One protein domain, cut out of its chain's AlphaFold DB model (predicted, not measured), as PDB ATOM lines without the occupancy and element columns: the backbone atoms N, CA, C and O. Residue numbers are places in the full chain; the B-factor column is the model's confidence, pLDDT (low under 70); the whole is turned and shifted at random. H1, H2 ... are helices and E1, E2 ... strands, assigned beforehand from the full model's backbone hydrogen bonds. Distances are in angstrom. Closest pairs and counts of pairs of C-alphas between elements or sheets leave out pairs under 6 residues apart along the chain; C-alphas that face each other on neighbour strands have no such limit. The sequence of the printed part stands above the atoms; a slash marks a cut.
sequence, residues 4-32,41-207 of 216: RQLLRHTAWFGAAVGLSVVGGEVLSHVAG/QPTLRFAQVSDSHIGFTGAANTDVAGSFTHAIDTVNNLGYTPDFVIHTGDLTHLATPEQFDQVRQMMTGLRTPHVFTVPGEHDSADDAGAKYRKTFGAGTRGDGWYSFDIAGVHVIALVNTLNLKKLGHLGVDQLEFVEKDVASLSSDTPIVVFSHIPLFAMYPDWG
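AT A GLANCE: This is residues 4 to 32 and 41 to 207 of the 216 residues of a protein of Mycobacterium kansasii 824 (UniProt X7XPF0). Two sheets stand loosely and only partly face to face, E3, E4 and E5 of the larger one opposite E6, E7 and E8 of the smaller one. H2 covers the outside of the larger sheet with H3 and H4 beyond it, H5 covers the outside of the smaller sheet, and H1 sticks out at the first printed residues. The printed part has 196 residues, with five named helices and eight named strands in the order H1 E1 E2 E3 H2 E4 H3 E5 H4 E6 E7 H5 E8 along the chain; the sheets, in the orders E2 E1 E3 E4 E5 and E6 E7 E8, are both mixed. The class is mixed, helices and strands, with 90 residues in named elements, under half. The whole is compact, with a radius of gyration of the C-alphas of 16.5 A and spans of 48 by 40 by 35 A.

IN THESE COORDINATES: Find C-alpha 4 at (212.649, 265.805, 343.676), where H1 begins and runs to residue 10. Next come E1, residues 17 to 22, E2, residues 25 to 30, and after the cut E3, residues 44 to 49, 16.7 A long. H2, residues 64 to 76, runs 18.4 A from C-alpha 64 at (228.987, 258.837, 327.079). Then read E4, residues 84 to 88, H3, residues 97 to 107, 15.3 A, E5, residues 115 to 118, and H4, residues 130 to 136. E6 is residues 146 to 150, E7 153 to 157, H5 172 to 182, 15.5 A, and E8 191 to 194, ending at (239.177, 273.656, 341.607).

HOW THE PARTS SIT: Start at the larger, strongly twisted sheet. E1 and E2 form a hairpin, N 20 to O 27 at 2.9 A; E1 and E3 are antiparallel, N 19 to O 46 at 2.9 A. E3 and E4 are parallel, N 49 to O 86 at 3.0 A, as are E4 and E5, N 116 to O 85 at 2.8 A. H2 is on this sheet, making two layers, helix upon sheet, at a height of 9.5 A, over and along E3; its Val 75 and Ala 47 have the closest C-alphas, 6.8 A. H3 touches H4, C-alphas 97 and 131 closest at 7.0 A; H4 only grazes the sheet. In the smaller sheet E6 and E7 form a hairpin, N 148 to O 155 at 3.0 A, and E7 and E8 are parallel, N 194 to O 156 at 2.8 A. H5 is on it, at a height of 10.3 A, along the strands; the closest C-alphas of H5 and E6 are Asp 181 and Ser 147, 7.9 A. E3 H2 E4, E4 H3 E5 and E7 H5 E8 are strand-helix-strand units, parallel neighbours joined through a helix, with right-handed crossovers. In H1, H2, H3, H4 and H5 every O i to N i+4 pair is within hydrogen-bond range.

THE WHOLE: The C-alphas of Ala 59 and Ser 186 are farthest apart, 49.1 A. Residues 33 to 40 are not printed; C-alphas 32 and 41 are 20.1 A apart. The links E3 to H2, E5 to H4 and E7 to H5 are long. Look for pLDDT under 70 at residues 4 to 18, 20 to 32, 41 to 42, 163 to 168 and 200 to 207.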
ATOM      1  N   ARG A   4     212.246 264.388 343.776       43.06
ATOM      2  CA  ARG A   4     212.649 265.805 343.676       43.06
ATOM      3  C   ARG A   4     214.013 266.083 344.306       43.06
ATOM      4  O   ARG A   4     214.751 266.899 343.778       43.06
ATOM      5  N   GLN A   5     214.338 265.429 345.417       38.16
ATOM      6  CA  GLN A   5     215.647 265.512 346.062       38.16
ATOM      7  C   GLN A   5     216.705 264.825 345.204       38.16
ATOM      8  O   GLN A   5     217.756 265.408 344.988       38.16
ATOM      9  N   LEU A   6     216.396 263.654 344.635       45.16
ATOM     10  CA  LEU A   6     217.292 262.979 343.697       45.16
ATOM     11  C   LEU A   6     217.577 263.862 342.477       45.16
ATOM     12  O   LEU A   6     218.737 264.121 342.212       45.16
ATOM     13  N   LEU A   7     216.547 264.419 341.824       44.88
ATOM     14  CA  LEU A   7     216.718 265.339 340.687       44.88
ATOM     15  C   LEU A   7     217.487 266.614 341.054       44.88
ATOM     16  O   LEU A   7     218.276 267.106 340.256       44.88
ATOM     17  N   ARG A   8     217.282 267.145 342.266       41.41
ATOM     18  CA  ARG A   8     218.045 268.291 342.773       41.41
ATOM     19  C   ARG A   8     219.510 267.978 343.014       41.41
ATOM     20  O   ARG A   8     220.291 268.906 342.910       41.41
ATOM     21  N   HIS A   9     219.864 266.743 343.363       46.25
ATOM     22  CA  HIS A   9     221.251 266.340 343.587       46.25
ATOM     23  C   HIS A   9     221.917 265.863 342.291       46.25
ATOM     24  O   HIS A   9     223.047 266.251 342.032       46.25
ATOM     25  N   THR A  10     221.214 265.135 341.419       44.78
ATOM     26  CA  THR A  10     221.728 264.736 340.096       44.78
ATOM     27  C   THR A  10     221.877 265.918 339.144       44.78
ATOM     28  O   THR A  10     222.718 265.866 338.267       44.78
ATOM     29  N   ALA A  11     221.139 267.017 339.329       42.59
ATOM     30  CA  ALA A  11     221.386 268.252 338.577       42.59
ATOM     31  C   ALA A  11     222.776 268.872 338.839       42.59
ATOM     32  O   ALA A  11     223.148 269.798 338.134       42.59
ATOM     33  N   TRP A  12     223.530 268.383 339.832       43.09
ATOM     34  CA  TRP A  12     224.924 268.774 340.075       43.09
ATOM     35  C   TRP A  12     225.933 267.750 339.542       43.09
ATOM     36  O   TRP A  12     227.103 268.082 339.405       43.09
ATOM     37  N   PHE A  13     225.491 266.530 339.224       41.78
ATOM     38  CA  PHE A  13     226.332 265.445 338.718       41.78
ATOM     39  C   PHE A  13     225.954 265.160 337.260       41.78
ATOM     40  O   PHE A  13     224.922 264.553 336.983       41.78
ATOM     41  N   GLY A  14     226.776 265.642 336.324       47.09
ATOM     42  CA  GLY A  14     226.573 265.467 334.879       47.09
ATOM     43  C   GLY A  14     225.826 266.604 334.167       47.09
ATOM     44  O   GLY A  14     225.554 266.489 332.974       47.09
ATOM     45  N   ALA A  15     225.504 267.706 334.854       54.56
ATOM     46  CA  ALA A  15     224.984 268.922 334.223       54.56
ATOM     47  C   ALA A  15     226.047 270.028 334.208       54.56
ATOM     48  O   ALA A  15     226.819 270.166 335.155       54.56
ATOM     49  N   ALA A  16     226.059 270.846 333.154       56.28
ATOM     50  CA  ALA A  16     226.872 272.056 333.122       56.28
ATOM     51  C   ALA A  16     226.356 273.059 334.169       56.28
ATOM     52  O   ALA A  16     225.193 273.481 334.124       56.28
ATOM     53  N   VAL A  17     227.225 273.451 335.102       67.88
ATOM     54  CA  VAL A  17     226.925 274.485 336.100       67.88
ATOM     55  C   VAL A  17     227.535 275.803 335.632       67.88
ATOM     56  O   VAL A  17     228.738 275.886 335.377       67.88
ATOM     57  N   GLY A  18     226.694 276.831 335.498       67.38
ATOM     58  CA  GLY A  18     227.124 278.198 335.229       67.38
ATOM     59  C   GLY A  18     227.401 278.922 336.541       67.38
ATOM     60  O   GLY A  18     226.536 278.978 337.419       67.38
ATOM     61  N   LEU A  19     228.601 279.475 336.677       71.62
ATOM     62  CA  LEU A  19     229.032 280.218 337.856       71.62
ATOM     63  C   LEU A  19     229.396 281.644 337.448       71.62
ATOM     64  O   LEU A  19     229.958 281.883 336.377       71.62
ATOM     65  N   SER A  20     229.030 282.613 338.278       65.88
ATOM     66  CA  SER A  20     229.371 284.024 338.089       65.88
ATOM     67  C   SER A  20     229.902 284.608 339.386       65.88
ATOM     68  O   SER A  20     229.359 284.321 340.449       65.88
ATOM     69  N   VAL A  21     230.933 285.446 339.298       67.75
ATOM     70  CA  VAL A  21     231.436 286.215 340.442       67.75
ATOM     71  C   VAL A  21     231.007 287.669 340.284       67.75
ATOM     72  O   VAL A  21     231.333 288.311 339.283       67.75
ATOM     73  N   VAL A  22     230.267 288.190 341.263       65.62
ATOM     74  CA  VAL A  22     229.785 289.579 341.290       65.62
ATOM     75  C   VAL A  22     230.179 290.200 342.622       65.62
ATOM     76  O   VAL A  22     229.718 289.755 343.667       65.62
ATOM     77  N   GLY A  23     231.045 291.217 342.603       56.84
ATOM     78  CA  GLY A  23     231.410 291.954 343.822       56.84
ATOM     79  C   GLY A  23     232.001 291.089 344.948       56.84
ATOM     80  O   GLY A  23     231.828 291.428 346.111       56.84
ATOM     81  N   GLY A  24     232.658 289.972 344.611       57.56
ATOM     82  CA  GLY A  24     233.236 289.030 345.579       57.56
ATOM     83  C   GLY A  24     232.327 287.860 345.979       57.56
ATOM     84  O   GLY A  24     232.791 286.954 346.665       57.56
ATOM     85  N   GLU A  25     231.071 287.819 345.525       54.22
ATOM     86  CA  GLU A  25     230.155 286.698 345.773       54.22
ATOM     87  C   GLU A  25     230.084 285.739 344.577       54.22
ATOM     88  O   GLU A  25     230.043 286.174 343.424       54.22
ATOM     89  N   VAL A  26     230.026 284.428 344.851       63.44
ATOM     90  CA  VAL A  26     229.841 283.378 343.836       63.44
ATOM     91  C   VAL A  26     228.356 283.041 343.707       63.44
ATOM     92  O   VAL A  26     227.740 282.503 344.626       63.44
ATOM     93  N   LEU A  27     227.786 283.307 342.535       69.81
ATOM     94  CA  LEU A  27     226.426 282.933 342.157       69.81
ATOM     95  C   LEU A  27     226.473 281.675 341.285       69.81
ATOM     96  O   LEU A  27     227.229 281.622 340.317       69.81
ATOM     97  N   SER A  28     225.657 280.670 341.615       62.53
ATOM     98  CA  SER A  28     225.544 279.423 340.845       62.53
ATOM     99  C   SER A  28     224.157 279.273 340.229       62.53
ATOM    100  O   SER A  28     223.134 279.506 340.879       62.53
ATOM    101  N   HIS A  29     224.121 278.859 338.965       65.19
ATOM    102  CA  HIS A  29     222.901 278.547 338.235       65.19
ATOM    103  C   HIS A  29     223.076 277.236 337.465       65.19
ATOM    104  O   HIS A  29     224.085 277.013 336.797       65.19
ATOM    105  N   VAL A  30     222.065 276.367 337.529       64.00
ATOM    106  CA  VAL A  30     221.990 275.201 336.640       64.00
ATOM    107  C   VAL A  30     221.523 275.699 335.273       64.00
ATOM    108  O   VAL A  30     220.546 276.451 335.189       64.00
ATOM    109  N   ALA A  31     222.213 275.307 334.200       55.97
ATOM    110  CA  ALA A  31     221.836 275.709 332.848       55.97
ATOM    111  C   ALA A  31     220.354 275.366 332.567       55.97
ATOM    112  O   ALA A  31     219.921 274.231 332.752       55.97
ATOM    113  N   GLY A  32     219.557 276.369 332.172       50.00
ATOM    114  CA  GLY A  32     218.113 276.234 331.921       50.00
ATOM    115  C   GLY A  32     217.185 276.733 333.041       50.00
ATOM    116  O   GLY A  32     215.995 276.923 332.790       50.00
ATOM    117  N   GLN A  41     227.546 294.236 336.320       51.78
ATOM    118  CA  GLN A  41     228.130 293.368 335.288       51.78
ATOM    119  C   GLN A  41     229.054 292.335 335.949       51.78
ATOM    120  O   GLN A  41     229.969 292.749 336.666       51.78
ATOM    121  N   PRO A  42     228.787 291.024 335.787       56.34
ATOM    122  CA  PRO A  42     229.573 290.004 336.454       56.34
ATOM    123  C   PRO A  42     231.030 290.152 336.048       56.34
ATOM    124  O   PRO A  42     231.346 290.246 334.862       56.34
ATOM    125  N   THR A  43     231.898 290.195 337.054       72.19
ATOM    126  CA  THR A  43     233.335 290.367 336.877       72.19
ATOM    127  C   THR A  43     233.932 289.149 336.173       72.19
ATOM    128  O   THR A  43     234.825 289.303 335.356       72.19
ATOM    129  N   LEU A  44     233.394 287.953 336.428       88.81
ATOM    130  CA  LEU A  44     233.819 286.698 335.811       88.81
ATOM    131  C   LEU A  44     232.618 285.765 335.632       88.81
ATOM    132  O   LEU A  44     231.801 285.632 336.546       88.81
ATOM    133  N   ARG A  45     232.532 285.070 334.497       92.56
ATOM    134  CA  ARG A  45     231.566 284.000 334.220       92.56
ATOM    135  C   ARG A  45     232.296 282.774 333.699       92.56
ATOM    136  O   ARG A  45     232.999 282.849 332.699       92.56
ATOM    137  N   PHE A  46     232.070 281.622 334.307       95.38
ATOM    138  CA  PHE A  46     232.671 280.373 333.851       95.38
ATOM    139  C   PHE A  46     231.662 279.231 333.872       95.38
ATOM    140  O   PHE A  46     230.631 279.296 334.547       95.38
ATOM    141  N   ALA A  47     231.955 278.189 333.101       96.38
ATOM    142  CA  ALA A  47     231.206 276.941 333.135       96.38
ATOM    143  C   ALA A  47     232.105 275.804 333.623       96.38
ATOM    144  O   ALA A  47     233.259 275.683 333.207       96.38
ATOM    145  N   GLN A  48     231.554 274.968 334.498       96.25
ATOM    146  CA  GLN A  48     232.207 273.758 334.981       96.25
ATOM    147  C   GLN A  48     231.514 272.528 334.393       96.25
ATOM    148  O   GLN A  48     230.286 272.413 334.435       96.25
ATOM    149  N   VAL A  49     232.321 271.610 333.865       95.62
ATOM    150  CA  VAL A  49     231.925 270.258 333.449       95.62
ATOM    151  C   VAL A  49     232.793 269.262 334.226       95.62
ATOM    152  O   VAL A  49     233.885 269.611 334.665       95.62
ATOM    153  N   SER A  50     232.318 268.045 334.460       94.94
ATOM    154  CA  SER A  50     233.052 267.031 335.226       94.94
ATOM    155  C   SER A  50     232.586 265.630 334.834       94.94
ATOM    156  O   SER A  50     231.482 265.497 334.303       94.94
ATOM    157  N   ASP A  51     233.409 264.615 335.111       95.88
ATOM    158  CA  ASP A  51     233.034 263.192 335.092       95.88
ATOM    159  C   ASP A  51     232.447 262.717 333.750       95.88
ATOM    160  O   ASP A  51     231.457 261.981 333.688       95.88
ATOM    161  N   SER A  52     233.057 263.148 332.639       96.38
ATOM    162  CA  SER A  52     232.637 262.736 331.291       96.38
ATOM    163  C   SER A  52     232.857 261.244 331.038       96.38
ATOM    164  O   SER A  52     232.128 260.652 330.239       96.38
ATOM    165  N   HIS A  53     233.861 260.643 331.691       97.31
ATOM    166  CA  HIS A  53     234.212 259.225 331.592       97.31
ATOM    167  C   HIS A  53     234.215 258.691 330.152       97.31
ATOM    168  O   HIS A  53     233.622 257.650 329.840       97.31
ATOM    169  N   ILE A  54     234.894 259.394 329.243       98.06
ATOM    170  CA  ILE A  54     234.986 258.960 327.848       98.06
ATOM    171  C   ILE A  54     235.592 257.557 327.776       98.06
ATOM    172  O   ILE A  54     236.652 257.275 328.338       98.06
ATOM    173  N   GLY A  55     234.875 256.668 327.082       94.56
ATOM    174  CA  GLY A  55     235.196 255.248 326.966       94.56
ATOM    175  C   GLY A  55     234.528 254.335 328.000       94.56
ATOM    176  O   GLY A  55     234.755 253.128 327.946       94.56
ATOM    177  N   PHE A  56     233.695 254.854 328.912       95.62
ATOM    178  CA  PHE A  56     232.858 254.006 329.762       95.62
ATOM    179  C   PHE A  56     231.803 253.254 328.939       95.62
ATOM    180  O   PHE A  56     231.154 253.807 328.051       95.62
ATOM    181  N   THR A  57     231.609 251.980 329.281       91.94
ATOM    182  CA  THR A  57     230.572 251.116 328.712       91.94
ATOM    183  C   THR A  57     229.771 250.479 329.838       91.94
ATOM    184  O   THR A  57     230.296 249.658 330.591       91.94
ATOM    185  N   GLY A  58     228.488 250.815 329.955       90.50
ATOM    186  CA  GLY A  58     227.618 250.208 330.959       90.50
ATOM    187  C   GLY A  58     226.201 250.766 330.936       90.50
ATOM    188  O   GLY A  58     225.909 251.750 330.268       90.50
ATOM    189  N   ALA A  59     225.304 250.143 331.700       89.00
ATOM    190  CA  ALA A  59     223.895 250.543 331.738       89.00
ATOM    191  C   ALA A  59     223.662 251.942 332.345       89.00
ATOM    192  O   ALA A  59     222.613 252.533 332.111       89.00
ATOM    193  N   ALA A  60     224.619 252.464 333.123       85.69
ATOM    194  CA  ALA A  60     224.526 253.789 333.740       85.69
ATOM    195  C   ALA A  60     224.560 254.924 332.706       85.69
ATOM    196  O   ALA A  60     223.870 255.926 332.869       85.69
ATOM    197  N   ASN A  61     225.334 254.744 331.634       89.06
ATOM    198  CA  ASN A  61     225.356 255.631 330.485       89.06
ATOM    199  C   ASN A  61     225.745 254.825 329.243       89.06
ATOM    200  O   ASN A  61     226.878 254.361 329.117       89.06
ATOM    201  N   THR A  62     224.787 254.653 328.337       92.62
ATOM    202  CA  THR A  62     224.978 253.901 327.092       92.62
ATOM    203  C   THR A  62     225.570 254.747 325.968       92.62
ATOM    204  O   THR A  62     225.921 254.196 324.931       92.62
ATOM    205  N   ASP A  63     225.662 256.068 326.152       94.00
ATOM    206  CA  ASP A  63     226.198 257.017 325.177       94.00
ATOM    207  C   ASP A  63     226.933 258.171 325.882       94.00
ATOM    208  O   ASP A  63     226.442 259.298 326.018       94.00
ATOM    209  N   VAL A  64     228.136 257.865 326.374       94.56
ATOM    210  CA  VAL A  64     228.987 258.837 327.079       94.56
ATOM    211  C   VAL A  64     229.439 259.975 326.171       94.56
ATOM    212  O   VAL A  64     229.465 261.128 326.594       94.56
ATOM    213  N   ALA A  65     229.711 259.679 324.896       95.19
ATOM    214  CA  ALA A  65     230.085 260.696 323.923       95.19
ATOM    215  C   ALA A  65     228.910 261.643 323.637       95.19
ATOM    216  O   ALA A  65     229.082 262.856 323.712       95.19
ATOM    217  N   GLY A  66     227.705 261.117 323.396       95.44
ATOM    218  CA  GLY A  66     226.509 261.937 323.201       95.44
ATOM    219  C   GLY A  66     226.168 262.782 324.429       95.44
ATOM    220  O   GLY A  66     225.819 263.955 324.298       95.44
ATOM    221  N   SER A  67     226.352 262.227 325.630       94.69
ATOM    222  CA  SER A  67     226.160 262.955 326.891       94.69
ATOM    223  C   SER A  67     227.144 264.123 327.031       94.69
ATOM    224  O   SER A  67     226.738 265.236 327.371       94.69
ATOM    225  N   PHE A  68     228.426 263.908 326.713       97.75
ATOM    226  CA  PHE A  68     229.426 264.974 326.761       97.75
ATOM    227  C   PHE A  68     229.215 266.020 325.653       97.75
ATOM    228  O   PHE A  68     229.306 267.219 325.917       97.75
ATOM    229  N   THR A  69     228.832 265.607 324.440       97.69
ATOM    230  CA  THR A  69     228.403 266.529 323.375       97.69
ATOM    231  C   THR A  69     227.229 267.395 323.829       97.69
ATOM    232  O   THR A  69     227.262 268.608 323.641       97.69
ATOM    233  N   HIS A  70     226.232 266.815 324.501       96.19
ATOM    234  CA  HIS A  70     225.107 267.578 325.038       96.19
ATOM    235  C   HIS A  70     225.542 268.620 326.083       96.19
ATOM    236  O   HIS A  70     225.030 269.743 326.086       96.19
ATOM    237  N   ALA A  71     226.507 268.290 326.947       96.19
ATOM    238  CA  ALA A  71     227.072 269.245 327.899       96.19
ATOM    239  C   ALA A  71     227.796 270.403 327.184       96.19
ATOM    240  O   ALA A  71     227.571 271.565 327.523       96.19
ATOM    241  N   ILE A  72     228.598 270.103 326.155       97.81
ATOM    242  CA  ILE A  72     229.273 271.109 325.318       97.81
ATOM    243  C   ILE A  72     228.248 272.030 324.642       97.81
ATOM    244  O   ILE A  72     228.371 273.254 324.716       97.81
ATOM    245  N   ASP A  73     227.207 271.463 324.035       97.19
ATOM    246  CA  ASP A  73     226.139 272.233 323.396       97.19
ATOM    247  C   ASP A  73     225.391 273.102 324.407       97.19
ATOM    248  O   ASP A  73     225.070 274.253 324.118       97.19
ATOM    249  N   THR A  74     225.157 272.596 325.616       96.19
ATOM    250  CA  THR A  74     224.532 273.368 326.694       96.19
ATOM    251  C   THR A  74     225.388 274.577 327.072       96.19
ATOM    252  O   THR A  74     224.870 275.692 327.125       96.19
ATOM    253  N   VAL A  75     226.699 274.389 327.264       95.75
ATOM    254  CA  VAL A  75     227.645 275.482 327.555       95.75
ATOM    255  C   VAL A  75     227.657 276.517 326.427       95.75
ATOM    256  O   VAL A  75     227.586 277.720 326.679       95.75
ATOM    257  N   ASN A  76     227.668 276.062 325.175       97.56
ATOM    258  CA  ASN A  76     227.659 276.932 323.998       97.56
ATOM    259  C   ASN A  76     226.369 277.755 323.842       97.56
ATOM    260  O   ASN A  76     226.362 278.732 323.092       97.56
ATOM    261  N   ASN A  77     225.288 277.370 324.528       95.06
ATOM    262  CA  ASN A  77     223.965 277.985 324.433       95.06
ATOM    263  C   ASN A  77     223.508 278.657 325.746       95.06
ATOM    264  O   ASN A  77     222.317 278.899 325.929       95.06
ATOM    265  N   LEU A  78     224.433 279.031 326.641       88.56
ATOM    266  CA  LEU A  78     224.131 279.734 327.904       88.56
ATOM    267  C   LEU A  78     223.557 281.159 327.729       88.56
ATOM    268  O   LEU A  78     223.193 281.806 328.709       88.56
ATOM    269  N   GLY A  79     223.487 281.679 326.500       89.50
ATOM    270  CA  GLY A  79     223.101 283.067 326.212       89.50
ATOM    271  C   GLY A  79     224.234 284.083 326.414       89.50
ATOM    272  O   GLY A  79     224.050 285.273 326.171       89.50
ATOM    273  N   TYR A  80     225.414 283.615 326.820       88.69
ATOM    274  CA  TYR A  80     226.670 284.355 326.871       88.69
ATOM    275  C   TYR A  80     227.840 283.399 326.607       88.69
ATOM    276  O   TYR A  80     227.699 282.187 326.766       88.69
ATOM    277  N   THR A  81     228.998 283.942 326.233       94.38
ATOM    278  CA  THR A  81     230.253 283.181 326.173       94.38
ATOM    279  C   THR A  81     230.925 283.223 327.546       94.38
ATOM    280  O   THR A  81     231.185 284.329 328.031       94.38
ATOM    281  N   PRO A  82     231.169 282.071 328.201       95.56
ATOM    282  CA  PRO A  82     231.985 282.022 329.410       95.56
ATOM    283  C   PRO A  82     233.397 282.557 329.141       95.56
ATOM    284  O   PRO A  82     233.932 282.370 328.049       95.56
ATOM    285  N   ASP A  83     234.004 283.189 330.141       95.94
ATOM    286  CA  ASP A  83     235.399 283.638 330.098       95.94
ATOM    287  C   ASP A  83     236.358 282.437 330.067       95.94
ATOM    288  O   ASP A  83     237.410 282.478 329.428       95.94
ATOM    289  N   PHE A  84     235.960 281.338 330.716       97.56
ATOM    290  CA  PHE A  84     236.575 280.029 330.551       97.56
ATOM    291  C   PHE A  84     235.594 278.880 330.808       97.56
ATOM    292  O   PHE A  84     234.542 279.042 331.436       97.56
ATOM    293  N   VAL A  85     235.979 277.690 330.351       98.25
ATOM    294  CA  VAL A  85     235.361 276.414 330.731       98.25
ATOM    295  C   VAL A  85     236.412 275.564 331.429       98.25
ATOM    296  O   VAL A  85     237.551 275.513 330.970       98.25
ATOM    297  N   ILE A  86     236.055 274.891 332.520       97.94
ATOM    298  CA  ILE A  86     236.953 273.958 333.207       97.94
ATOM    299  C   ILE A  86     236.322 272.572 333.334       97.94
ATOM    300  O   ILE A  86     235.162 272.453 333.731       97.94
ATOM    301  N   HIS A  87     237.089 271.530 332.996       97.88
ATOM    302  CA  HIS A  87     236.711 270.142 333.256       97.88
ATOM    303  C   HIS A  87     237.376 269.631 334.538       97.88
ATOM    304  O   HIS A  87     238.600 269.512 334.593       97.88
ATOM    305  N   THR A  88     236.598 269.311 335.570       96.56
ATOM    306  CA  THR A  88     237.109 269.020 336.923       96.56
ATOM    307  C   THR A  88     237.320 267.536 337.206       96.56
ATOM    308  O   THR A  88     236.932 267.049 338.261       96.56
ATOM    309  N   GLY A  89     237.981 266.829 336.293       95.12
ATOM    310  CA  GLY A  89     238.395 265.437 336.487       95.12
ATOM    311  C   GLY A  89     237.455 264.391 335.910       95.12
ATOM    312  O   GLY A  89     236.351 264.706 335.467       95.12
ATOM    313  N   ASP A  90     237.981 263.172 335.842       96.81
ATOM    314  CA  ASP A  90     237.404 261.994 335.205       96.81
ATOM    315  C   ASP A  90     236.958 262.280 333.770       96.81
ATOM    316  O   ASP A  90     235.834 262.011 333.335       96.81
ATOM    317  N   LEU A  91     237.887 262.870 333.009       97.94
ATOM    318  CA  LEU A  91     237.709 263.121 331.582       97.94
ATOM    319  C   LEU A  91     237.579 261.789 330.830       97.94
ATOM    320  O   LEU A  91     236.733 261.627 329.948       97.94
ATOM    321  N   THR A  92     238.426 260.831 331.198       97.50
ATOM    322  CA  THR A  92     238.496 259.483 330.635       97.50
ATOM    323  C   THR A  92     238.011 258.442 331.635       97.50
ATOM    324  O   THR A  92     237.934 258.694 332.833       97.50
ATOM    325  N   HIS A  93     237.661 257.252 331.150       95.94
ATOM    326  CA  HIS A  93     237.297 256.147 332.038       95.94
ATOM    327  C   HIS A  93     238.493 255.262 332.427       95.94
ATOM    328  O   HIS A  93     238.512 254.708 333.522       95.94
ATOM    329  N   LEU A  94     239.473 255.094 331.535       95.25
ATOM    330  CA  LEU A  94     240.595 254.155 331.690       95.25
ATOM    331  C   LEU A  94     241.969 254.788 331.404       95.25
ATOM    332  O   LEU A  94     242.941 254.049 331.253       95.25
ATOM    333  N   ALA A  95     242.065 256.115 331.266       95.31
ATOM    334  CA  ALA A  95     243.311 256.821 330.944       95.31
ATOM    335  C   ALA A  95     244.058 256.283 329.702       95.31
ATOM    336  O   ALA A  95     245.296 256.304 329.638       95.31
ATOM    337  N   THR A  96     243.343 255.781 328.685       96.12
ATOM    338  CA  THR A  96     244.007 255.357 327.439       96.12
ATOM    339  C   THR A  96     244.350 256.574 326.571       96.12
ATOM    340  O   THR A  96     243.619 257.570 326.589       96.12
ATOM    341  N   PRO A  97     245.438 256.526 325.779       95.69
ATOM    342  CA  PRO A  97     245.768 257.600 324.842       95.69
ATOM    343  C   PRO A  97     244.618 257.957 323.893       95.69
ATOM    344  O   PRO A  97     244.408 259.130 323.605       95.69
ATOM    345  N   GLU A  98     243.852 256.963 323.441       97.25
ATOM    346  CA  GLU A  98     242.712 257.143 322.539       97.25
ATOM    347  C   GLU A  98     241.556 257.868 323.233       97.25
ATOM    348  O   GLU A  98     240.949 258.757 322.642       97.25
ATOM    349  N   GLN A  99     241.274 257.541 324.500       97.88
ATOM    350  CA  GLN A  99     240.255 258.246 325.282       97.88
ATOM    351  C   GLN A  99     240.657 259.706 325.517       97.88
ATOM    352  O   GLN A  99     239.832 260.601 325.344       97.88
ATOM    353  N   PHE A 100     241.927 259.968 325.844       98.12
ATOM    354  CA  PHE A 100     242.428 261.336 325.984       98.12
ATOM    355  C   PHE A 100     242.382 262.121 324.667       98.12
ATOM    356  O   PHE A 100     242.015 263.298 324.674       98.12
ATOM    357  N   ASP A 101     242.719 261.489 323.541       98.19
ATOM    358  CA  ASP A 101     242.627 262.122 322.224       98.19
ATOM    359  C   ASP A 101     241.176 262.461 321.862       98.19
ATOM    360  O   ASP A 101     240.893 263.587 321.448       98.19
ATOM    361  N   GLN A 102     240.243 261.539 322.121       98.50
ATOM    362  CA  GLN A 102     238.816 261.769 321.915       98.50
ATOM    363  C   GLN A 102     238.302 262.930 322.776       98.50
ATOM    364  O   GLN A 102     237.645 263.829 322.250       98.50
ATOM    365  N   VAL A 103     238.625 262.958 324.074       98.38
ATOM    366  CA  VAL A 103     238.287 264.082 324.967       98.38
ATOM    367  C   VAL A 103     238.813 265.393 324.386       98.38
ATOM    368  O   VAL A 103     238.052 266.347 324.224       98.38
ATOM    369  N   ARG A 104     240.103 265.436 324.029       98.00
ATOM    370  CA  ARG A 104     240.748 266.629 323.471       98.00
ATOM    371  C   ARG A 104     240.041 267.102 322.204       98.00
ATOM    372  O   ARG A 104     239.801 268.298 322.065       98.00
ATOM    373  N   GLN A 105     239.683 266.184 321.305       98.50
ATOM    374  CA  GLN A 105     238.942 266.498 320.086       98.50
ATOM    375  C   GLN A 105     237.553 267.063 320.405       98.50
ATOM    376  O   GLN A 105     237.180 268.097 319.854       98.50
ATOM    377  N   MET A 106     236.797 266.435 321.305       98.50
ATOM    378  CA  MET A 106     235.457 266.899 321.677       98.50
ATOM    379  C   MET A 106     235.496 268.290 322.319       98.50
ATOM    380  O   MET A 106     234.692 269.152 321.967       98.50
ATOM    381  N   MET A 107     236.482 268.556 323.181       97.88
ATOM    382  CA  MET A 107     236.657 269.857 323.835       97.88
ATOM    383  C   MET A 107     236.939 271.005 322.852       97.88
ATOM    384  O   MET A 107     236.658 272.153 323.191       97.88
ATOM    385  N   THR A 108     237.389 270.731 321.617       97.88
ATOM    386  CA  THR A 108     237.484 271.766 320.562       97.88
ATOM    387  C   THR A 108     236.124 272.346 320.155       97.88
ATOM    388  O   THR A 108     236.070 273.419 319.556       97.88
ATOM    389  N   GLY A 109     235.020 271.669 320.492       98.00
ATOM    390  CA  GLY A 109     233.661 272.156 320.268       98.00
ATOM    391  C   GLY A 109     233.202 273.238 321.252       98.00
ATOM    392  O   GLY A 109     232.173 273.870 321.007       98.00
ATOM    393  N   LEU A 110     233.926 273.474 322.353       98.25
ATOM    394  CA  LEU A 110     233.591 274.518 323.326       98.25
ATOM    395  C   LEU A 110     233.881 275.915 322.755       98.25
ATOM    396  O   LEU A 110     234.986 276.209 322.303       98.25
ATOM    397  N   ARG A 111     232.894 276.810 322.819       97.31
ATOM    398  CA  ARG A 111     232.986 278.200 322.348       97.31
ATOM    399  C   ARG A 111     233.348 279.127 323.503       97.31
ATOM    400  O   ARG A 111     232.485 279.780 324.080       97.31
ATOM    401  N   THR A 112     234.634 279.166 323.833       96.81
ATOM    402  CA  THR A 112     235.209 279.961 324.931       96.81
ATOM    403  C   THR A 112     236.652 280.363 324.587       96.81
ATOM    404  O   THR A 112     237.305 279.631 323.840       96.81
ATOM    405  N   PRO A 113     237.184 281.487 325.103       95.56
ATOM    406  CA  PRO A 113     238.589 281.857 324.908       95.56
ATOM    407  C   PRO A 113     239.568 280.876 325.563       95.56
ATOM    408  O   PRO A 113     240.680 280.681 325.069       95.56
ATOM    409  N   HIS A 114     239.154 280.261 326.675       96.50
ATOM    410  CA  HIS A 114     240.010 279.405 327.489       96.50
ATOM    411  C   HIS A 114     239.287 278.132 327.925       96.50
ATOM    412  O   HIS A 114     238.116 278.165 328.322       96.50
ATOM    413  N   VAL A 115     240.013 277.015 327.870       97.56
ATOM    414  CA  VAL A 115     239.568 275.710 328.356       97.56
ATOM    415  C   VAL A 115     240.647 275.140 329.272       97.56
ATOM    416  O   VAL A 115     241.809 275.049 328.880       97.56
ATOM    417  N   PHE A 116     240.248 274.759 330.478       97.94
ATOM    418  CA  PHE A 116     241.117 274.262 331.538       97.94
ATOM    419  C   PHE A 116     240.687 272.866 331.985       97.94
ATOM    420  O   PHE A 116     239.542 272.456 331.781       97.94
ATOM    421  N   THR A 117     241.594 272.131 332.625       97.56
ATOM    422  CA  THR A 117     241.312 270.785 333.137       97.56
ATOM    423  C   THR A 117     241.999 270.534 334.477       97.56
ATOM    424  O   THR A 117     243.092 271.036 334.746       97.56
ATOM    425  N   VAL A 118     241.363 269.716 335.305       96.06
ATOM    426  CA  VAL A 118     241.938 269.059 336.485       96.06
ATOM    427  C   VAL A 118     241.796 267.551 336.256       96.06
ATOM    428  O   VAL A 118     240.757 267.158 335.736       96.06
ATOM    429  N   PRO A 119     242.786 266.702 336.585       95.88
ATOM    430  CA  PRO A 119     242.645 265.256 336.438       95.88
ATOM    431  C   PRO A 119     241.809 264.649 337.569       95.88
ATOM    432  O   PRO A 119     241.964 265.022 338.737       95.88
ATOM    433  N   GLY A 120     240.988 263.659 337.230       94.00
ATOM    434  CA  GLY A 120     240.347 262.775 338.200       94.00
ATOM    435  C   GLY A 120     241.187 261.532 338.508       94.00
ATOM    436  O   GLY A 120     242.300 261.386 337.979       94.00
ATOM    437  N   GLU A 121     240.709 260.635 339.375       91.75
ATOM    438  CA  GLU A 121     241.412 259.370 339.613       91.75
ATOM    439  C   GLU A 121     241.422 258.469 338.376       91.75
ATOM    440  O   GLU A 121     242.429 257.796 338.133       91.75
ATOM    441  N   HIS A 122     240.370 258.498 337.552       94.00
ATOM    442  CA  HIS A 122     240.298 257.687 336.340       94.00
ATOM    443  C   HIS A 122     241.253 258.178 335.246       94.00
ATOM    444  O   HIS A 122     241.659 257.385 334.400       94.00
ATOM    445  N   ASP A 123     241.689 259.440 335.301       94.56
ATOM    446  CA  ASP A 123     242.694 260.005 334.389       94.56
ATOM    447  C   ASP A 123     244.140 259.672 334.793       94.56
ATOM    448  O   ASP A 123     245.086 259.967 334.060       94.56
ATOM    449  N   SER A 124     244.326 259.087 335.976       88.88
ATOM    450  CA  SER A 124     245.644 258.889 336.592       88.88
ATOM    451  C   SER A 124     245.861 257.462 337.095       88.88
ATOM    452  O   SER A 124     246.839 257.196 337.797       88.88
ATOM    453  N   ALA A 125     244.946 256.552 336.751       81.31
ATOM    454  CA  ALA A 125     244.819 255.246 337.380       81.31
ATOM    455  C   ALA A 125     246.020 254.311 337.151       81.31
ATOM    456  O   ALA A 125     246.258 253.428 337.976       81.31
ATOM    457  N   ASP A 126     246.776 254.481 336.061       85.06
ATOM    458  CA  ASP A 126     247.809 253.521 335.654       85.06
ATOM    459  C   ASP A 126     249.246 254.065 335.599       85.06
ATOM    460  O   ASP A 126     250.189 253.276 335.685       85.06
ATOM    461  N   ASP A 127     249.444 255.383 335.508       88.56
ATOM    462  CA  ASP A 127     250.771 255.992 335.322       88.56
ATOM    463  C   ASP A 127     251.042 257.240 336.182       88.56
ATOM    464  O   ASP A 127     251.939 258.032 335.878       88.56
ATOM    465  N   ALA A 128     250.264 257.431 337.253       87.25
ATOM    466  CA  ALA A 128     250.316 258.624 338.103       87.25
ATOM    467  C   ALA A 128     250.112 259.941 337.315       87.25
ATOM    468  O   ALA A 128     250.736 260.977 337.593       87.25
ATOM    469  N   GLY A 129     249.234 259.901 336.308       90.88
ATOM    470  CA  GLY A 129     248.778 261.057 335.536       90.88
ATOM    471  C   GLY A 129     249.769 261.533 334.472       90.88
ATOM    472  O   GLY A 129     249.662 262.665 333.998       90.88
ATOM    473  N   ALA A 130     250.755 260.719 334.085       93.38
ATOM    474  CA  ALA A 130     251.759 261.114 333.098       93.38
ATOM    475  C   ALA A 130     251.147 261.318 331.700       93.38
ATOM    476  O   ALA A 130     251.438 262.322 331.045       93.38
ATOM    477  N   LYS A 131     250.251 260.429 331.250       95.25
ATOM    478  CA  LYS A 131     249.483 260.595 330.000       95.25
ATOM    479  C   LYS A 131     248.555 261.801 330.042       95.25
ATOM    480  O   LYS A 131     248.496 262.547 329.061       95.25
ATOM    481  N   TYR A 132     247.883 262.023 331.173       96.06
ATOM    482  CA  TYR A 132     247.079 263.223 331.377       96.06
ATOM    483  C   TYR A 132     247.949 264.475 331.210       96.06
ATOM    484  O   TYR A 132     247.652 265.319 330.367       96.06
ATOM    485  N   ARG A 133     249.083 264.564 331.919       95.62
ATOM    486  CA  ARG A 133     250.002 265.711 331.823       95.62
ATOM    487  C   ARG A 133     250.570 265.896 330.420       95.62
ATOM    488  O   ARG A 133     250.704 267.026 329.964       95.62
ATOM    489  N   LYS A 134     250.860 264.808 329.704       96.06
ATOM    490  CA  LYS A 134     251.299 264.871 328.304       96.06
ATOM    491  C   LYS A 134     250.241 265.503 327.393       96.06
ATOM    492  O   LYS A 134     250.605 266.157 326.419       96.06
ATOM    493  N   THR A 135     248.960 265.299 327.691       96.00
ATOM    494  CA  THR A 135     247.847 265.759 326.848       96.00
ATOM    495  C   THR A 135     247.338 267.143 327.252       96.00
ATOM    496  O   THR A 135     247.111 267.979 326.380       96.00
ATOM    497  N   PHE A 136     247.198 267.398 328.556       96.56
ATOM    498  CA  PHE A 136     246.547 268.587 329.119       96.56
ATOM    499  C   PHE A 136     247.420 269.378 330.106       96.56
ATOM    500  O   PHE A 136     247.042 270.461 330.533       96.56
ATOM    501  N   GLY A 137     248.600 268.875 330.475       93.69
ATOM    502  CA  GLY A 137     249.458 269.465 331.511       93.69
ATOM    503  C   GLY A 137     250.397 270.575 331.033       93.69
ATOM    504  O   GLY A 137     251.339 270.923 331.749       93.69
ATOM    505  N   ALA A 138     250.198 271.124 329.834       93.81
ATOM    506  CA  ALA A 138     251.029 272.218 329.339       93.81
ATOM    507  C   ALA A 138     250.903 273.449 330.257       93.81
ATOM    508  O   ALA A 138     249.802 273.902 330.548       93.81
ATOM    509  N   GLY A 139     252.035 273.987 330.721       91.12
ATOM    510  CA  GLY A 139     252.062 275.137 331.636       91.12
ATOM    511  C   GLY A 139     251.801 274.804 333.110       91.12
ATOM    512  O   GLY A 139     251.803 275.709 333.942       91.12
ATOM    513  N   THR A 140     251.618 273.526 333.451       95.62
ATOM    514  CA  THR A 140     251.437 273.093 334.843       95.62
ATOM    515  C   THR A 140     252.765 272.941 335.589       95.62
ATOM    516  O   THR A 140     253.840 272.872 334.986       95.62
ATOM    517  N   ARG A 141     252.697 272.916 336.923       93.38
ATOM    518  CA  ARG A 141     253.831 272.720 337.835       93.38
ATOM    519  C   ARG A 141     253.731 271.347 338.501       93.38
ATOM    520  O   ARG A 141     252.632 270.826 338.699       93.38
ATOM    521  N   GLY A 142     254.884 270.791 338.879       91.31
ATOM    522  CA  GLY A 142     254.968 269.514 339.592       91.31
ATOM    523  C   GLY A 142     254.169 268.415 338.892       91.31
ATOM    524  O   GLY A 142     254.371 268.155 337.706       91.31
ATOM    525  N   ASP A 143     253.220 267.824 339.615       90.06
ATOM    526  CA  ASP A 143     252.382 266.743 339.092       90.06
ATOM    527  C   ASP A 143     251.105 267.209 338.371       90.06
ATOM    528  O   ASP A 143     250.275 266.373 337.999       90.06
ATOM    529  N   GLY A 144     250.960 268.509 338.096       93.31
ATOM    530  CA  GLY A 144     249.917 269.027 337.205       93.31
ATOM    531  C   GLY A 144     249.090 270.191 337.747       93.31
ATOM    532  O   GLY A 144     248.095 270.543 337.120       93.31
ATOM    533  N   TRP A 145     249.454 270.778 338.890       95.25
ATOM    534  CA  TRP A 145     248.733 271.920 339.466       95.25
ATOM    535  C   TRP A 145     249.183 273.244 338.846       95.25
ATOM    536  O   TRP A 145     250.306 273.377 338.354       95.25
ATOM    537  N   TYR A 146     248.297 274.235 338.850       97.56
ATOM    538  CA  TYR A 146     248.548 275.549 338.259       97.56
ATOM    539  C   TYR A 146     247.588 276.595 338.822       97.56
ATOM    540  O   TYR A 146     246.610 276.270 339.492       97.56
ATOM    541  N   SER A 147     247.876 277.857 338.534       97.44
ATOM    542  CA  SER A 147     247.022 278.992 338.859       97.44
ATOM    543  C   SER A 147     247.104 280.047 337.765       97.44
ATOM    544  O   SER A 147     248.034 280.046 336.950       97.44
ATOM    545  N   PHE A 148     246.096 280.910 337.708       96.12
ATOM    546  CA  PHE A 148     246.020 282.014 336.760       96.12
ATOM    547  C   PHE A 148     245.059 283.090 337.260       96.12
ATOM    548  O   PHE A 148     244.129 282.807 338.012       96.12
ATOM    549  N   ASP A 149     245.253 284.314 336.780       94.88
ATOM    550  CA  ASP A 149     244.339 285.421 337.033       94.88
ATOM    551  C   ASP A 149     243.444 285.644 335.817       94.88
ATOM    552  O   ASP A 149     243.917 285.705 334.678       94.88
ATOM    553  N   ILE A 150     242.144 285.806 336.047       93.44
ATOM    554  CA  ILE A 150     241.196 286.174 335.000       93.44
ATOM    555  C   ILE A 150     240.159 287.147 335.545       93.44
ATOM    556  O   ILE A 150     239.522 286.913 336.568       93.44
ATOM    557  N   ALA A 151     240.033 288.282 334.861       89.75
ATOM    558  CA  ALA A 151     239.112 289.353 335.221       89.75
ATOM    559  C   ALA A 151     239.190 289.791 336.704       89.75
ATOM    560  O   ALA A 151     238.187 290.128 337.314       89.75
ATOM    561  N   GLY A 152     240.384 289.798 337.305       87.88
ATOM    562  CA  GLY A 152     240.575 290.196 338.709       87.88
ATOM    563  C   GLY A 152     240.201 289.126 339.745       87.88
ATOM    564  O   GLY A 152     240.214 289.419 340.936       87.88
ATOM    565  N   VAL A 153     239.887 287.905 339.306       92.31
ATOM    566  CA  VAL A 153     239.741 286.715 340.151       92.31
ATOM    567  C   VAL A 153     240.977 285.842 339.978       92.31
ATOM    568  O   VAL A 153     241.409 285.591 338.851       92.31
ATOM    569  N   HIS A 154     241.513 285.352 341.088       95.12
ATOM    570  CA  HIS A 154     242.604 284.393 341.091       95.12
ATOM    571  C   HIS A 154     242.044 282.966 341.114       95.12
ATOM    572  O   HIS A 154     241.202 282.624 341.946       95.12
ATOM    573  N   VAL A 155     242.479 282.117 340.191       96.62
ATOM    574  CA  VAL A 155     242.004 280.736 340.064       96.62
ATOM    575  C   VAL A 155     243.147 279.777 340.352       96.62
ATOM    576  O   VAL A 155     244.226 279.914 339.785       96.62
ATOM    577  N   ILE A 156     242.891 278.770 341.190       97.12
ATOM    578  CA  ILE A 156     243.854 277.723 341.546       97.12
ATOM    579  C   ILE A 156     243.273 276.361 341.168       97.12
ATOM    580  O   ILE A 156     242.196 275.984 341.623       97.12
ATOM    581  N   ALA A 157     244.002 275.598 340.359       96.62
ATOM    582  CA  ALA A 157     243.674 274.231 339.981       96.62
ATOM    583  C   ALA A 157     244.611 273.254 340.707       96.62
ATOM    584  O   ALA A 157     245.815 273.197 340.441       96.62
ATOM    585  N   LEU A 158     244.042 272.492 341.638       94.94
ATOM    586  CA  LEU A 158     244.742 271.535 342.487       94.94
ATOM    587  C   LEU A 158     244.555 270.107 341.982       94.94
ATOM    588  O   LEU A 158     243.500 269.732 341.474       94.94
ATOM    589  N   VAL A 159     245.583 269.289 342.184       92.00
ATOM    590  CA  VAL A 159     245.615 267.884 341.779       92.00
ATOM    591  C   VAL A 159     245.660 267.014 343.030       92.00
ATOM    592  O   VAL A 159     246.671 266.995 343.733       92.00
ATOM    593  N   ASN A 160     244.571 266.292 343.307       87.31
ATOM    594  CA  ASN A 160     244.396 265.514 344.539       87.31
ATOM    595  C   ASN A 160     244.002 264.041 344.311       87.31
ATOM    596  O   ASN A 160     243.512 263.375 345.222       87.31
ATOM    597  N   THR A 161     244.250 263.528 343.108       83.56
ATOM    598  CA  THR A 161     243.771 262.221 342.616       83.56
ATOM    599  C   THR A 161     244.884 261.237 342.268       83.56
ATOM    600  O   THR A 161     244.633 260.051 342.078       83.56
ATOM    601  N   LEU A 162     246.142 261.686 342.249       76.06
ATOM    602  CA  LEU A 162     247.280 260.872 341.798       76.06
ATOM    603  C   LEU A 162     247.667 259.748 342.763       76.06
ATOM    604  O   LEU A 162     248.457 258.872 342.416       76.06
ATOM    605  N   ASN A 163     247.138 259.766 343.988       69.38
ATOM    606  CA  ASN A 163     247.357 258.710 344.962       69.38
ATOM    607  C   ASN A 163     246.055 257.958 345.239       69.38
ATOM    608  O   ASN A 163     245.298 258.334 346.130       69.38
ATOM    609  N   LEU A 164     245.856 256.833 344.550       60.59
ATOM    610  CA  LEU A 164     244.679 255.969 344.713       60.59
ATOM    611  C   LEU A 164     244.495 255.417 346.141       60.59
ATOM    612  O   LEU A 164     243.410 254.974 346.499       60.59
ATOM    613  N   LYS A 165     245.540 255.431 346.985       57.28
ATOM    614  CA  LYS A 165     245.465 255.017 348.401       57.28
ATOM    615  C   LYS A 165     245.205 256.181 349.361       57.28
ATOM    616  O   LYS A 165     244.974 255.946 350.545       57.28
ATOM    617  N   LYS A 166     245.314 257.420 348.882       60.62
ATOM    618  CA  LYS A 166     245.135 258.667 349.640       60.62
ATOM    619  C   LYS A 166     244.443 259.700 348.759       60.62
ATOM    620  O   LYS A 166     244.975 260.778 348.496       60.62
ATOM    621  N   LEU A 167     243.278 259.323 348.264       65.69
ATOM    622  CA  LEU A 167     242.469 260.183 347.427       65.69
ATOM    623  C   LEU A 167     242.046 261.423 348.240       65.69
ATOM    624  O   LEU A 167     241.710 261.313 349.418       65.69
ATOM    625  N   GLY A 168     242.172 262.611 347.645       66.19
ATOM    626  CA  GLY A 168     241.939 263.897 348.311       66.19
ATOM    627  C   GLY A 168     243.171 264.475 349.018       66.19
ATOM    628  O   GLY A 168     243.090 265.553 349.606       66.19
ATOM    629  N   HIS A 169     244.325 263.800 348.966       76.56
ATOM    630  CA  HIS A 169     245.560 264.284 349.583       76.56
ATOM    631  C   HIS A 169     246.289 265.313 348.708       76.56
ATOM    632  O   HIS A 169     246.534 265.078 347.526       76.56
ATOM    633  N   LEU A 170     246.713 266.414 349.332       81.81
ATOM    634  CA  LEU A 170     247.626 267.400 348.755       81.81
ATOM    635  C   LEU A 170     249.030 267.188 349.332       81.81
ATOM    636  O   LEU A 170     249.210 267.176 350.551       81.81
ATOM    637  N   GLY A 171     250.013 267.007 348.449       84.25
ATOM    638  CA  GLY A 171     251.418 266.858 348.828       84.25
ATOM    639  C   GLY A 171     252.047 268.170 349.310       84.25
ATOM    640  O   GLY A 171     251.531 269.253 349.040       84.25
ATOM    641  N   VAL A 172     253.191 268.064 349.995       88.31
ATOM    642  CA  VAL A 172     253.921 269.215 350.564       88.31
ATOM    643  C   VAL A 172     254.250 270.254 349.490       88.31
ATOM    644  O   VAL A 172     253.913 271.418 349.664       88.31
ATOM    645  N   ASP A 173     254.793 269.830 348.350       91.06
ATOM    646  CA  ASP A 173     255.172 270.730 347.253       91.06
ATOM    647  C   ASP A 173     253.981 271.529 346.703       91.06
ATOM    648  O   ASP A 173     254.117 272.695 346.332       91.06
ATOM    649  N   GLN A 174     252.793 270.915 346.670       92.88
ATOM    650  CA  GLN A 174     251.573 271.573 346.211       92.88
ATOM    651  C   GLN A 174     251.048 272.564 347.258       92.88
ATOM    652  O   GLN A 174     250.603 273.649 346.895       92.88
ATOM    653  N   LEU A 175     251.145 272.234 348.551       91.12
ATOM    654  CA  LEU A 175     250.803 273.160 349.634       91.12
ATOM    655  C   LEU A 175     251.754 274.362 349.675       91.12
ATOM    656  O   LEU A 175     251.292 275.492 349.799       91.12
ATOM    657  N   GLU A 176     253.059 274.139 349.508       93.94
ATOM    658  CA  GLU A 176     254.041 275.222 349.397       93.94
ATOM    659  C   GLU A 176     253.809 276.088 348.159       93.94
ATOM    660  O   GLU A 176     254.020 277.300 348.204       93.94
ATOM    661  N   PHE A 177     253.404 275.475 347.042       95.12
ATOM    662  CA  PHE A 177     252.978 276.213 345.862       95.12
ATOM    663  C   PHE A 177     251.813 277.136 346.218       95.12
ATOM    664  O   PHE A 177     251.956 278.332 346.002       95.12
ATOM    665  N   VAL A 178     250.730 276.624 346.818       94.56
ATOM    666  CA  VAL A 178     249.561 277.443 347.184       94.56
ATOM    667  C   VAL A 178     249.960 278.576 348.124       94.56
ATOM    668  O   VAL A 178     249.573 279.714 347.885       94.56
ATOM    669  N   GLU A 179     250.765 278.299 349.155       94.81
ATOM    670  CA  GLU A 179     251.227 279.320 350.103       94.81
ATOM    671  C   GLU A 179     251.978 280.456 349.399       94.81
ATOM    672  O   GLU A 179     251.676 281.627 349.621       94.81
ATOM    673  N   LYS A 180     252.922 280.125 348.510       96.12
ATOM    674  CA  LYS A 180     253.696 281.121 347.753       96.12
ATOM    675  C   LYS A 180     252.829 281.879 346.749       96.12
ATOM    676  O   LYS A 180     253.049 283.070 346.545       96.12
ATOM    677  N   ASP A 181     251.880 281.193 346.127       95.56
ATOM    678  CA  ASP A 181     251.015 281.739 345.083       95.56
ATOM    679  C   ASP A 181     250.067 282.803 345.650       95.56
ATOM    680  O   ASP A 181     249.994 283.919 345.134       95.56
ATOM    681  N   VAL A 182     249.440 282.516 346.795       95.38
ATOM    682  CA  VAL A 182     248.483 283.438 347.427       95.38
ATOM    683  C   VAL A 182     249.144 284.538 348.260       95.38
ATOM    684  O   VAL A 182     248.504 285.548 348.538       95.38
ATOM    685  N   ALA A 183     250.418 284.392 348.647       95.81
ATOM    686  CA  ALA A 183     251.113 285.345 349.522       95.81
ATOM    687  C   ALA A 183     251.215 286.771 348.953       95.81
ATOM    688  O   ALA A 183     251.366 287.728 349.711       95.81
ATOM    689  N   SER A 184     251.164 286.915 347.626       89.50
ATOM    690  CA  SER A 184     251.248 288.215 346.947       89.50
ATOM    691  C   SER A 184     249.888 288.863 346.667       89.50
ATOM    692  O   SER A 184     249.840 290.019 346.243       89.50
ATOM    693  N   LEU A 185     248.789 288.141 346.905       91.06
ATOM    694  CA  LEU A 185     247.442 288.618 346.616       91.06
ATOM    695  C   LEU A 185     246.973 289.608 347.687       91.06
ATOM    696  O   LEU A 185     247.242 289.451 348.879       91.06
ATOM    697  N   SER A 186     246.219 290.623 347.261       89.31
ATOM    698  CA  SER A 186     245.475 291.471 348.196       89.31
ATOM    699  C   SER A 186     244.432 290.633 348.938       89.31
ATOM    700  O   SER A 186     243.852 289.723 348.343       89.31
ATOM    701  N   SER A 187     244.126 290.991 350.189       85.50
ATOM    702  CA  SER A 187     243.077 290.347 350.997       85.50
ATOM    703  C   SER A 187     241.698 290.361 350.339       85.50
ATOM    704  O   SER A 187     240.869 289.511 350.648       85.50
ATOM    705  N   ASP A 188     241.466 291.311 349.432       84.88
ATOM    706  CA  ASP A 188     240.189 291.491 348.739       84.88
ATOM    707  C   ASP A 188     240.134 290.749 347.391       84.88
ATOM    708  O   ASP A 188     239.130 290.828 346.685       84.88
ATOM    709  N   THR A 189     241.205 290.045 347.004       85.62
ATOM    710  CA  THR A 189     241.250 289.283 345.745       85.62
ATOM    711  C   THR A 189     240.365 288.041 345.867       85.62
ATOM    712  O   THR A 189     240.660 287.180 346.701       85.62
ATOM    713  N   PRO A 190     239.306 287.876 345.052       89.62
ATOM    714  CA  PRO A 190     238.511 286.654 345.070       89.62
ATOM    715  C   PRO A 190     239.345 285.473 344.569       89.62
ATOM    716  O   PRO A 190     239.997 285.579 343.528       89.62
ATOM    717  N   ILE A 191     239.289 284.345 345.282       90.38
ATOM    718  CA  ILE A 191     239.985 283.109 344.908       90.38
ATOM    719  C   ILE A 191     238.963 282.009 344.618       90.38
ATOM    720  O   ILE A 191     238.086 281.738 345.439       90.38
ATOM    721  N   VAL A 192     239.103 281.337 343.474       93.44
ATOM    722  CA  VAL A 192     238.334 280.133 343.128       93.44
ATOM    723  C   VAL A 192     239.283 278.945 343.053       93.44
ATOM    724  O   VAL A 192     240.251 278.963 342.299       93.44
ATOM    725  N   VAL A 193     239.001 277.899 343.829       94.56
ATOM    726  CA  VAL A 193     239.814 276.677 343.859       94.56
ATOM    727  C   VAL A 193     239.050 275.532 343.205       94.56
ATOM    728  O   VAL A 193     237.922 275.237 343.598       94.56
ATOM    729  N   PHE A 194     239.684 274.865 342.245       95.25
ATOM    730  CA  PHE A 194     239.177 273.656 341.607       95.25
ATOM    731  C   PHE A 194     240.014 272.444 342.003       95.25
ATOM    732  O   PHE A 194     241.241 272.475 341.958       95.25
ATOM    733  N   SER A 195     239.332 271.359 342.342       93.38
ATOM    734  CA  SER A 195     239.903 270.031 342.543       93.38
ATOM    735  C   SER A 195     238.863 268.988 342.141       93.38
ATOM    736  O   SER A 195     237.670 269.290 342.143       93.38
ATOM    737  N   HIS A 196     239.295 267.771 341.807       93.00
ATOM    738  CA  HIS A 196     238.350 266.699 341.486       93.00
ATOM    739  C   HIS A 196     237.683 266.168 342.758       93.00
ATOM    740  O   HIS A 196     236.466 266.226 342.919       93.00
ATOM    741  N   ILE A 197     238.494 265.747 343.732       85.12
ATOM    742  CA  ILE A 197     237.966 265.286 345.014       85.12
ATOM    743  C   ILE A 197     237.642 266.501 345.893       85.12
ATOM    744  O   ILE A 197     238.460 267.428 345.965       85.12
ATOM    745  N   PRO A 198     236.492 266.527 346.587       79.88
ATOM    746  CA  PRO A 198     236.154 267.606 347.506       79.88
ATOM    747  C   PRO A 198     237.219 267.825 348.589       79.88
ATOM    748  O   PRO A 198     237.610 266.896 349.291       79.88
ATOM    749  N   LEU A 199     237.642 269.078 348.788       72.56
ATOM    750  CA  LEU A 199     238.638 269.456 349.810       72.56
ATOM    751  C   LEU A 199     238.089 269.450 351.247       72.56
ATOM    752  O   LEU A 199     238.791 269.803 352.191       72.56
ATOM    753  N   PHE A 200     236.830 269.063 351.423       66.56
ATOM    754  CA  PHE A 200     236.168 268.889 352.707       66.56
ATOM    755  C   PHE A 200     235.285 267.644 352.644       66.56
ATOM    756  O   PHE A 200     234.785 267.268 351.584       66.56
ATOM    757  N   ALA A 201     235.087 266.989 353.788       57.78
ATOM    758  CA  ALA A 201     234.277 265.780 353.867       57.78
ATOM    759  C   ALA A 201     232.789 266.116 353.659       57.78
ATOM    760  O   ALA A 201     232.070 266.389 354.616       57.78
ATOM    761  N   MET A 202     232.332 266.100 352.404       50.44
ATOM    762  CA  MET A 202     230.913 266.277 352.072       50.44
ATOM    763  C   MET A 202     230.066 265.098 352.553       50.44
ATOM    764  O   MET A 202     228.967 265.291 353.069       50.44
ATOM    765  N   TYR A 203     230.594 263.881 352.414       50.97
ATOM    766  CA  TYR A 203     229.960 262.660 352.892       50.97
ATOM    767  C   TYR A 203     231.044 261.657 353.331       50.97
ATOM    768  O   TYR A 203     231.707 261.060 352.480       50.97
ATOM    769  N   PRO A 204     231.285 261.498 354.646       55.44
ATOM    770  CA  PRO A 204     232.412 260.719 355.167       55.44
ATOM    771  C   PRO A 204     232.453 259.254 354.715       55.44
ATOM    772  O   PRO A 204     233.546 258.722 354.522       55.44
ATOM    773  N   ASP A 205     231.299 258.617 354.489       56.72
ATOM    774  CA  ASP A 205     231.250 257.201 354.090       56.72
ATOM    775  C   ASP A 205     231.791 256.960 352.675       56.72
ATOM    776  O   ASP A 205     232.083 255.822 352.317       56.72
ATOM    777  N   TRP A 206     231.943 258.008 351.858       54.19
ATOM    778  CA  TRP A 206     232.586 257.871 350.556       54.19
ATOM    779  C   TRP A 206     234.109 257.664 350.660       54.19
ATOM    780  O   TRP A 206     234.737 257.282 349.682       54.19
ATOM    781  N   GLY A 207     234.720 257.890 351.830       54.31
ATOM    782  CA  GLY A 207     236.146 257.624 352.061       54.31
ATOM    783  C   GLY A 207     237.113 258.698 351.541       54.31
ATOM    784  O   GLY A 207     238.317 258.560 351.726       54.31
TER     785      GLY A 207